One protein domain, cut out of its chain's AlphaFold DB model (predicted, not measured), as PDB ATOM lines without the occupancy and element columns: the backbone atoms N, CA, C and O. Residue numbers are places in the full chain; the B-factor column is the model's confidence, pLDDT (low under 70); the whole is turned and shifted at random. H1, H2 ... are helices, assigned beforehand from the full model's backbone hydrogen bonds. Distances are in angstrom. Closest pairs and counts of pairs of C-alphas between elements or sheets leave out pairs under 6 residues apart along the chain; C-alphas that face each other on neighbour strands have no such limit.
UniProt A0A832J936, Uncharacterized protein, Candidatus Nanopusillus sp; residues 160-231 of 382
ATOM      1  N   ILE A 160     146.710 118.301 167.515       95.12
ATOM      2  CA  ILE A 160     146.405 116.948 168.011       95.12
ATOM      3  C   ILE A 160     146.821 116.743 169.480       95.12
ATOM      4  O   ILE A 160     146.257 115.893 170.166       95.12
ATOM      5  N   VAL A 161     147.805 117.507 169.959       94.38
ATOM      6  CA  VAL A 161     148.295 117.444 171.338       94.38
ATOM      7  C   VAL A 161     147.257 117.998 172.298       94.38
ATOM      8  O   VAL A 161     146.930 117.311 173.265       94.38
ATOM      9  N   ASP A 162     146.697 119.168 171.990       91.75
ATOM     10  CA  ASP A 162     145.639 119.791 172.792       91.75
ATOM     11  C   ASP A 162     144.432 118.856 172.881       91.75
ATOM     12  O   ASP A 162     143.971 118.519 173.973       91.75
ATOM     13  N   LYS A 163     144.026 118.296 171.735       92.44
ATOM     14  CA  LYS A 163     142.946 117.309 171.667       92.44
ATOM     15  C   LYS A 163     143.192 116.101 172.583       92.44
ATOM     16  O   LYS A 163     142.324 115.726 173.361       92.44
ATOM     17  N   ILE A 164     144.380 115.494 172.537       92.38
ATOM     18  CA  ILE A 164     144.708 114.332 173.387       92.38
ATOM     19  C   ILE A 164     144.769 114.699 174.872       92.38
ATOM     20  O   ILE A 164     144.458 113.869 175.733       92.38
ATOM     21  N   MET A 165     145.177 115.925 175.194       89.75
ATOM     22  CA  MET A 165     145.195 116.418 176.566       89.75
ATOM     23  C   MET A 165     143.785 116.589 177.138       89.75
ATOM     24  O   MET A 165     143.596 116.299 178.329       89.75
ATOM     25  N   GLU A 166     142.832 117.009 176.305       89.94
ATOM     26  CA  GLU A 166     141.416 117.192 176.632       89.94
ATOM     27  C   GLU A 166     140.644 115.868 176.710       89.94
ATOM     28  O   GLU A 166     139.989 115.631 177.728       89.94
ATOM     29  N   ASP A 167     140.795 114.993 175.706       86.81
ATOM     30  CA  ASP A 167     140.041 113.736 175.520       86.81
ATOM     31  C   ASP A 167     140.284 112.678 176.624       86.81
ATOM     32  O   ASP A 167     139.598 111.660 176.682       86.81
ATOM     33  N   ASP A 168     141.264 112.894 177.508       86.69
ATOM     34  CA  ASP A 168     141.570 112.053 178.677       86.69
ATOM     35  C   ASP A 168     141.763 110.547 178.381       86.69
ATOM     36  O   ASP A 168     141.367 109.663 179.144       86.69
ATOM     37  N   VAL A 169     142.403 110.239 177.250       92.56
ATOM     38  CA  VAL A 169     142.573 108.867 176.739       92.56
ATOM     39  C   VAL A 169     143.626 108.044 177.492       92.56
ATOM     40  O   VAL A 169     144.525 108.565 178.166       92.56
ATOM     41  N   LYS A 170     143.583 106.712 177.333       96.06
ATOM     42  CA  LYS A 170     144.657 105.830 177.824       96.06
ATOM     43  C   LYS A 170     145.979 106.162 177.136       96.06
ATOM     44  O   LYS A 170     146.022 106.514 175.962       96.06
ATOM     45  N   ALA A 171     147.089 105.977 177.853       96.44
ATOM     46  CA  ALA A 171     148.400 106.370 177.341       96.44
ATOM     47  C   ALA A 171     148.787 105.599 176.066       96.44
ATOM     48  O   ALA A 171     149.325 106.198 175.142       96.44
ATOM     49  N   GLU A 172     148.469 104.299 175.990       97.19
ATOM     50  CA  GLU A 172     148.704 103.474 174.792       97.19
ATOM     51  C   GLU A 172     147.946 104.004 173.561       97.19
ATOM     52  O   GLU A 172     148.521 104.106 172.479       97.19
ATOM     53  N   GLU A 173     146.686 104.407 173.741       96.31
ATOM     54  CA  GLU A 173     145.830 104.954 172.679       96.31
ATOM     55  C   GLU A 173     146.307 106.340 172.226       96.31
ATOM     56  O   GLU A 173     146.373 106.611 171.026       96.31
ATOM     57  N   GLY A 174     146.708 107.198 173.171       97.06
ATOM     58  CA  GLY A 174     147.296 108.505 172.874       97.06
ATOM     59  C   GLY A 174     148.618 108.390 172.109       97.06
ATOM     60  O   GLY A 174     148.799 109.064 171.098       97.06
ATOM     61  N   ILE A 175     149.513 107.486 172.532       98.31
ATOM     62  CA  ILE A 175     150.770 107.183 171.820       98.31
ATOM     63  C   ILE A 175     150.480 106.778 170.373       98.31
ATOM     64  O   ILE A 175     151.089 107.314 169.447       98.31
ATOM     65  N   TRP A 176     149.546 105.846 170.178       97.69
ATOM     66  CA  TRP A 176     149.197 105.354 168.849       97.69
ATOM     67  C   TRP A 176     148.578 106.446 167.965       97.69
ATOM     68  O   TRP A 176     148.943 106.574 166.799       97.69
ATOM     69  N   SER A 177     147.704 107.283 168.529       96.94
ATOM     70  CA  SER A 177     147.042 108.376 167.805       96.94
ATOM     71  C   SER A 177     148.028 109.459 167.353       96.94
ATOM     72  O   SER A 177     147.982 109.884 166.201       96.94
ATOM     73  N   LEU A 178     148.964 109.864 168.222       97.69
ATOM     74  CA  LEU A 178     150.026 110.819 167.870       97.69
ATOM     75  C   LEU A 178     150.936 110.268 166.768       97.69
ATOM     76  O   LEU A 178     151.333 111.001 165.864       97.69
ATOM     77  N   TYR A 179     151.250 108.974 166.836       98.00
ATOM     78  CA  TYR A 179     152.073 108.310 165.832       98.00
ATOM     79  C   TYR A 179     151.375 108.251 164.468       98.00
ATOM     80  O   TYR A 179     151.982 108.607 163.463       98.00
ATOM     81  N   LEU A 180     150.085 107.893 164.424       96.69
ATOM     82  CA  LEU A 180     149.290 107.924 163.188       96.69
ATOM     83  C   LEU A 180     149.134 109.335 162.608       96.69
ATOM     84  O   LEU A 180     149.055 109.483 161.392       96.69
ATOM     85  N   TYR A 181     149.126 110.367 163.456       97.25
ATOM     86  CA  TYR A 181     149.146 111.766 163.019       97.25
ATOM     87  C   TYR A 181     150.492 112.181 162.386       97.25
ATOM     88  O   TYR A 181     150.584 113.234 161.761       97.25
ATOM     89  N   GLY A 182     151.543 111.364 162.522       96.56
ATOM     90  CA  GLY A 182     152.866 111.614 161.945       96.56
ATOM     91  C   GLY A 182     153.868 112.256 162.907       96.56
ATOM     92  O   GLY A 182     154.928 112.708 162.475       96.56
ATOM     93  N   LEU A 183     153.576 112.301 164.213       97.44
ATOM     94  CA  LEU A 183     154.549 112.767 165.202       97.44
ATOM     95  C   LEU A 183     155.598 111.686 165.482       97.44
ATOM     96  O   LEU A 183     155.291 110.504 165.629       97.44
ATOM     97  N   SER A 184     156.859 112.107 165.581       96.94
ATOM     98  CA  SER A 184     157.980 111.185 165.789       96.94
ATOM     99  C   SER A 184     157.950 110.509 167.163       96.94
ATOM    100  O   SER A 184     157.494 111.090 168.153       96.94
ATOM    101  N   ASP A 185     158.549 109.316 167.265       97.25
ATOM    102  CA  ASP A 185     158.705 108.626 168.549       97.25
ATOM    103  C   ASP A 185     159.526 109.442 169.563       97.25
ATOM    104  O   ASP A 185     159.295 109.324 170.766       97.25
ATOM    105  N   TYR A 186     160.402 110.343 169.103       96.62
ATOM    106  CA  TYR A 186     161.089 111.318 169.956       96.62
ATOM    107  C   TYR A 186     160.116 112.290 170.627       96.62
ATOM    108  O   TYR A 186     160.163 112.462 171.846       96.62
ATOM    109  N   TYR A 187     159.227 112.903 169.844       97.19
ATOM    110  CA  TYR A 187     158.246 113.868 170.338       97.19
ATOM    111  C   TYR A 187     157.281 113.200 171.324       97.19
ATOM    112  O   TYR A 187     157.117 113.662 172.454       97.19
ATOM    113  N   ILE A 188     156.747 112.035 170.948       97.94
ATOM    114  CA  ILE A 188     155.826 111.257 171.785       97.94
ATOM    115  C   ILE A 188     156.514 110.817 173.087       97.94
ATOM    116  O   ILE A 188     155.917 110.892 174.159       97.94
ATOM    117  N   SER A 189     157.793 110.423 173.032       97.38
ATOM    118  CA  SER A 189     158.570 110.072 174.230       97.38
ATOM    119  C   SER A 189     158.771 111.254 175.174       97.38
ATOM    120  O   SER A 189     158.704 111.060 176.390       97.38
ATOM    121  N   ARG A 190     158.985 112.474 174.658       96.50
ATOM    122  CA  ARG A 190     159.060 113.685 175.496       96.50
ATOM    123  C   ARG A 190     157.722 113.974 176.174       96.50
ATOM    124  O   ARG A 190     157.709 114.187 177.384       96.50
ATOM    125  N   MET A 191     156.616 113.898 175.431       96.88
ATOM    126  CA  MET A 191     155.260 114.066 175.978       96.88
ATOM    127  C   MET A 191     154.935 113.029 177.059       96.88
ATOM    128  O   MET A 191     154.419 113.359 178.125       96.88
ATOM    129  N   PHE A 192     155.263 111.761 176.803       97.50
ATOM    130  CA  PHE A 192     155.074 110.689 177.777       97.50
ATOM    131  C   PHE A 192     155.918 110.931 179.034       97.50
ATOM    132  O   PHE A 192     155.427 110.780 180.151       97.50
ATOM    133  N   SER A 193     157.172 111.363 178.861       97.38
ATOM    134  CA  SER A 193     158.098 111.644 179.961       97.38
ATOM    135  C   SER A 193     157.592 112.767 180.862       97.38
ATOM    136  O   SER A 193     157.565 112.595 182.080       97.38
ATOM    137  N   ILE A 194     157.119 113.874 180.281       97.25
ATOM    138  CA  ILE A 194     156.569 115.007 181.038       97.25
ATOM    139  C   ILE A 194     155.162 114.726 181.598       97.25
ATOM    140  O   ILE A 194     154.595 115.563 182.281       97.25
ATOM    141  N   GLY A 195     154.615 113.522 181.393       95.75
ATOM    142  CA  GLY A 195     153.379 113.080 182.034       95.75
ATOM    143  C   GLY A 195     152.104 113.597 181.378       95.75
ATOM    144  O   GLY A 195     151.080 113.671 182.048       95.75
ATOM    145  N   VAL A 196     152.145 113.931 180.085       94.12
ATOM    146  CA  VAL A 196     150.978 114.404 179.315       94.12
ATOM    147  C   VAL A 196     150.059 113.263 178.893       94.12
ATOM    148  O   VAL A 196     148.847 113.441 178.799       94.12
ATOM    149  N   LEU A 197     150.621 112.082 178.637       94.94
ATOM    150  CA  LEU A 197     149.875 110.955 178.081       94.94
ATOM    151  C   LEU A 197     149.271 110.071 179.175       94.94
ATOM    152  O   LEU A 197     149.939 109.698 180.142       94.94
ATOM    153  N   GLY A 198     148.015 109.681 178.964       93.50
ATOM    154  CA  GLY A 198     147.225 108.874 179.885       93.50
ATOM    155  C   GLY A 198     146.157 109.674 180.623       93.50
ATOM    156  O   GLY A 198     146.180 110.908 180.640       93.50
ATOM    157  N   MET A 199     145.253 108.935 181.267       93.62
ATOM    158  CA  MET A 199     144.166 109.507 182.059       93.62
ATOM    159  C   MET A 199     144.722 110.446 183.137       93.62
ATOM    160  O   MET A 199     145.684 110.083 183.821       93.62
ATOM    161  N   LYS A 200     144.107 111.612 183.335       92.25
ATOM    162  CA  LYS A 200     144.532 112.704 184.226       92.25
ATOM    163  C   LYS A 200     144.879 112.203 185.624       92.25
ATOM    164  O   LYS A 200     145.958 112.494 186.136       92.25
ATOM    165  N   ILE A 201     144.030 111.347 186.193       92.62
ATOM    166  CA  ILE A 201     144.236 110.743 187.521       92.62
ATOM    167  C   ILE A 201     145.490 109.853 187.613       92.62
ATOM    168  O   ILE A 201     146.021 109.641 188.700       92.62
ATOM    169  N   ASN A 202     145.981 109.349 186.479       93.81
ATOM    170  CA  ASN A 202     147.108 108.426 186.369       93.81
ATOM    171  C   ASN A 202     148.388 109.090 185.838       93.81
ATOM    172  O   ASN A 202     149.464 108.496 185.968       93.81
ATOM    173  N   ARG A 203     148.317 110.327 185.326       95.00
ATOM    174  CA  ARG A 203     149.468 111.065 184.781       95.00
ATOM    175  C   ARG A 203     150.598 111.180 185.795       95.00
ATOM    176  O   ARG A 203     150.378 111.471 186.967       95.00
ATOM    177  N   LYS A 204     151.822 110.906 185.367       96.38
ATOM    178  CA  LYS A 204     153.018 111.010 186.205       96.38
ATOM    179  C   LYS A 204     154.214 111.316 185.331       96.38
ATOM    180  O   LYS A 204     154.250 110.906 184.175       96.38
ATOM    181  N   LEU A 205     155.205 111.978 185.905       97.75
ATOM    182  CA  LEU A 205     156.500 112.115 185.267       97.75
ATOM    183  C   LEU A 205     157.175 110.746 185.183       97.75
ATOM    184  O   LEU A 205     157.177 109.975 186.149       97.75
ATOM    185  N   VAL A 206     157.776 110.456 184.036       97.06
ATOM    186  CA  VAL A 206     158.468 109.194 183.774       97.06
ATOM    187  C   VAL A 206     159.901 109.501 183.342       97.06
ATOM    188  O   VAL A 206     160.092 110.323 182.445       97.06
ATOM    189  N   PRO A 207     160.933 108.855 183.924       96.12
ATOM    190  CA  PRO A 207     162.307 108.984 183.449       96.12
ATOM    191  C   PRO A 207     162.405 108.833 181.927       96.12
ATOM    192  O   PRO A 207     161.787 107.936 181.345       96.12
ATOM    193  N   SER A 208     163.201 109.675 181.264       94.62
ATOM    194  CA  SER A 208     163.275 109.708 179.795       94.62
ATOM    195  C   SER A 208     163.679 108.347 179.216       94.62
ATOM    196  O   SER A 208     163.175 107.942 178.174       94.62
ATOM    197  N   LYS A 209     164.525 107.589 179.934       92.38
ATOM    198  CA  LYS A 209     164.898 106.210 179.572       92.38
ATOM    199  C   LYS A 209     163.697 105.287 179.467       92.38
ATOM    200  O   LYS A 209     163.559 104.584 178.474       92.38
ATOM    201  N   TRP A 210     162.848 105.286 180.485       94.56
ATOM    202  CA  TRP A 210     161.671 104.428 180.506       94.56
ATOM    203  C   TRP A 210     160.631 104.909 179.504       94.56
ATOM    204  O   TRP A 210     159.987 104.086 178.874       94.56
ATOM    205  N   SER A 211     160.525 106.224 179.304       96.31
ATOM    206  CA  SER A 211     159.596 106.826 178.344       96.31
ATOM    207  C   SER A 211     159.896 106.395 176.912       96.31
ATOM    208  O   SER A 211     158.992 105.934 176.224       96.31
ATOM    209  N   ILE A 212     161.165 106.450 176.492       95.06
ATOM    210  CA  ILE A 212     161.588 105.995 175.157       95.06
ATOM    211  C   ILE A 212     161.230 104.517 174.956       95.06
ATOM    212  O   ILE A 212     160.572 104.164 173.980       95.06
ATOM    213  N   THR A 213     161.599 103.651 175.903       95.50
ATOM    214  CA  THR A 213     161.295 102.216 175.812       95.50
ATOM    215  C   THR A 213     159.790 101.931 175.853       95.50
ATOM    216  O   THR A 213     159.309 101.087 175.100       95.50
ATOM    217  N   ALA A 214     159.023 102.637 176.687       97.00
ATOM    218  CA  ALA A 214     157.578 102.458 176.798       97.00
ATOM    219  C   ALA A 214     156.865 102.872 175.506       97.00
ATOM    220  O   ALA A 214     156.060 102.108 174.985       97.00
ATOM    221  N   VAL A 215     157.209 104.032 174.941       98.19
ATOM    222  CA  VAL A 215     156.628 104.499 173.676       98.19
ATOM    223  C   VAL A 215     156.976 103.546 172.540       98.19
ATOM    224  O   VAL A 215     156.076 103.059 171.861       98.19
ATOM    225  N   GLN A 216     158.255 103.202 172.368       98.12
ATOM    226  CA  GLN A 216     158.673 102.316 171.281       98.12
ATOM    227  C   GLN A 216     158.075 100.909 171.414       98.12
ATOM    228  O   GLN A 216     157.616 100.351 170.421       98.12
ATOM    229  N   SER A 217     158.018 100.337 172.622       97.56
ATOM    230  CA  SER A 217     157.418  99.010 172.833       97.56
ATOM    231  C   SER A 217     155.904  99.000 172.592       97.56
ATOM    232  O   SER A 217     155.399  98.056 171.979       97.56
ATOM    233  N   THR A 218     155.194 100.068 172.969       98.31
ATOM    234  CA  THR A 218     153.782 100.266 172.618       98.31
ATOM    235  C   THR A 218     153.593 100.331 171.105       98.31
ATOM    236  O   THR A 218     152.787  99.575 170.566       98.31
ATOM    237  N   LEU A 219     154.362 101.160 170.392       98.56
ATOM    238  CA  LEU A 219     154.266 101.263 168.930       98.56
ATOM    239  C   LEU A 219     154.536  99.919 168.241       98.56
ATOM    240  O   LEU A 219     153.752  99.490 167.398       98.56
ATOM    241  N   ILE A 220     155.582  99.204 168.667       97.75
ATOM    242  CA  ILE A 220     155.896  97.851 168.186       97.75
ATOM    243  C   ILE A 220     154.699  96.907 168.364       97.75
ATOM    244  O   ILE A 220     154.349  96.181 167.435       97.75
ATOM    245  N   LYS A 221     154.051  96.917 169.536       97.06
ATOM    246  CA  LYS A 221     152.881  96.076 169.835       97.06
ATOM    247  C   LYS A 221     151.710  96.383 168.895       97.06
ATOM    248  O   LYS A 221     151.106  95.447 168.369       97.06
ATOM    249  N   TYR A 222     151.395  97.658 168.663       96.56
ATOM    250  CA  TYR A 222     150.326  98.052 167.737       96.56
ATOM    251  C   TYR A 222     150.635  97.625 166.301       96.56
ATOM    252  O   TYR A 222     149.819  96.946 165.677       96.56
ATOM    253  N   ILE A 223     151.836  97.937 165.809       95.94
ATOM    254  CA  ILE A 223     152.256  97.603 164.443       95.94
ATOM    255  C   ILE A 223     152.284  96.082 164.229       95.94
ATOM    256  O   ILE A 223     151.756  95.580 163.236       95.94
ATOM    257  N   TYR A 224     152.810  95.314 165.188       94.50
ATOM    258  CA  TYR A 224     152.794  93.850 165.124       94.50
ATOM    259  C   TYR A 224     151.372  93.290 165.000       94.50
ATOM    260  O   TYR A 224     151.137  92.388 164.197       94.50
ATOM    261  N   ASN A 225     150.411  93.830 165.755       93.12
ATOM    262  CA  ASN A 225     149.019  93.386 165.693       93.12
ATOM    263  C   ASN A 225     148.355  93.686 164.340       93.12
ATOM    264  O   ASN A 225     147.485  92.917 163.923       93.12
ATOM    265  N   LEU A 226     148.768  94.757 163.652       89.25
ATOM    266  CA  LEU A 226     148.336  95.052 162.283       89.25
ATOM    267  C   LEU A 226     148.920  94.028 161.299       89.25
ATOM    268  O   LEU A 226     148.176  93.346 160.597       89.25
ATOM    269  N   ILE A 227     150.242  93.837 161.316       89.62
ATOM    270  CA  ILE A 227     150.949  92.939 160.386       89.62
ATOM    271  C   ILE A 227     150.516  91.477 160.573       89.62
ATOM    272  O   ILE A 227     150.274  90.751 159.606       89.62
ATOM    273  N   LYS A 228     150.397  91.011 161.826       85.81
ATOM    274  CA  LYS A 228     150.086  89.608 162.145       85.81
ATOM    275  C   LYS A 228     148.805  89.134 161.457       85.81
ATOM    276  O   LYS A 228     148.775  87.999 160.974       85.81
ATOM    277  N   LYS A 229     147.787  89.999 161.413       78.12
ATOM    278  CA  LYS A 229     146.444  89.691 160.907       78.12
ATOM    279  C   LYS A 229     146.362  89.638 159.381       78.12
ATOM    280  O   LYS A 229     145.589  88.837 158.871       78.12
ATOM    281  N   PHE A 230     147.139  90.452 158.666       71.88
ATOM    282  CA  PHE A 230     146.847  90.749 157.254       71.88
ATOM    283  C   PHE A 230     147.986  90.459 156.273       71.88
ATOM    284  O   PHE A 230     147.785  90.520 155.063       71.88
ATOM    285  N   SER A 231     149.175  90.112 156.761       82.12
ATOM    286  CA  SER A 231     150.357  90.029 155.905       82.12
ATOM    287  C   SER A 231     150.694  88.611 155.444       82.12
ATOM    288  O   SER A 231     150.583  87.639 156.197       82.12
TER     289      SER A 231
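What this domain is: This is residues 160 to 231 of the 382 residues of an uncharacterized protein of Candidatus Nanopusillus sp (UniProt A0A832J936). Three short helices, H1, H2 and H3, run back and forth in a compact body, and the long helix H4 crosses H3 and then H2 before its last part, residues 224 to 230, sticks out with Ser 231 as a free arm. The 72 printed residues hold four named helices, H1 to H4 in chain order, and no named strand; the class is all helix. The whole is compact, with a radius of gyration of the C-alphas of 12.0 A, and spans 37 by 26 by 21 A, the arm adding to the length.

Where its parts are: Find C-alpha 160 at (146.405, 116.948, 168.011), where H1 begins; it runs to residue 166, 10.0 A away. H2 takes residues 171 to 180, 14.3 A long, and H3 takes residues 185 to 193, 11.8 A long. Look next for C-alpha 208 at (163.275, 109.708, 179.795); from there H4 runs 33.7 A to C-alpha 230 at (146.847, 90.749, 157.254).

How they stand to each other: Start at H2, the hub, which touches the three other helices. H1 and H2, a helical hairpin, only just touch, with 3 pairs of C-alphas within 8 A; the closest are those of Ile 164 and Gly 174, 6.4 A apart. H2 and H3 form another helical hairpin, at a shallow tilt of 26 degrees, opposite ways; their closest C-alphas are those of Ile 175 and Ile 188, 6.5 A apart. H4 touches H3 with residues 208 to 216 alone, at a steep tilt of 55 degrees; look at the closest C-alphas, those of Ser 189 and Ile 212, 5.2 A apart. H4 touches H2 with residues 215 to 222 alone, at a steep tilt of 69 degrees, only just short of about perpendicular; the closest C-alphas are those of Glu 172 and Thr 218, 6.4 A apart. H1 is apart from H3 and H4. In H1, H2 and H3 every O i to N i+4 pair is within hydrogen-bond range; in H4 17 of 19 are.

The domain as a whole: The C-alphas of Ile 201 and Ser 231 are the two farthest apart, 38.3 A. The printed part has no cut. The link from H3 to H4, residues 194 to 207, is long; the other two are tight. No printed residue is under 70 in pLDDT.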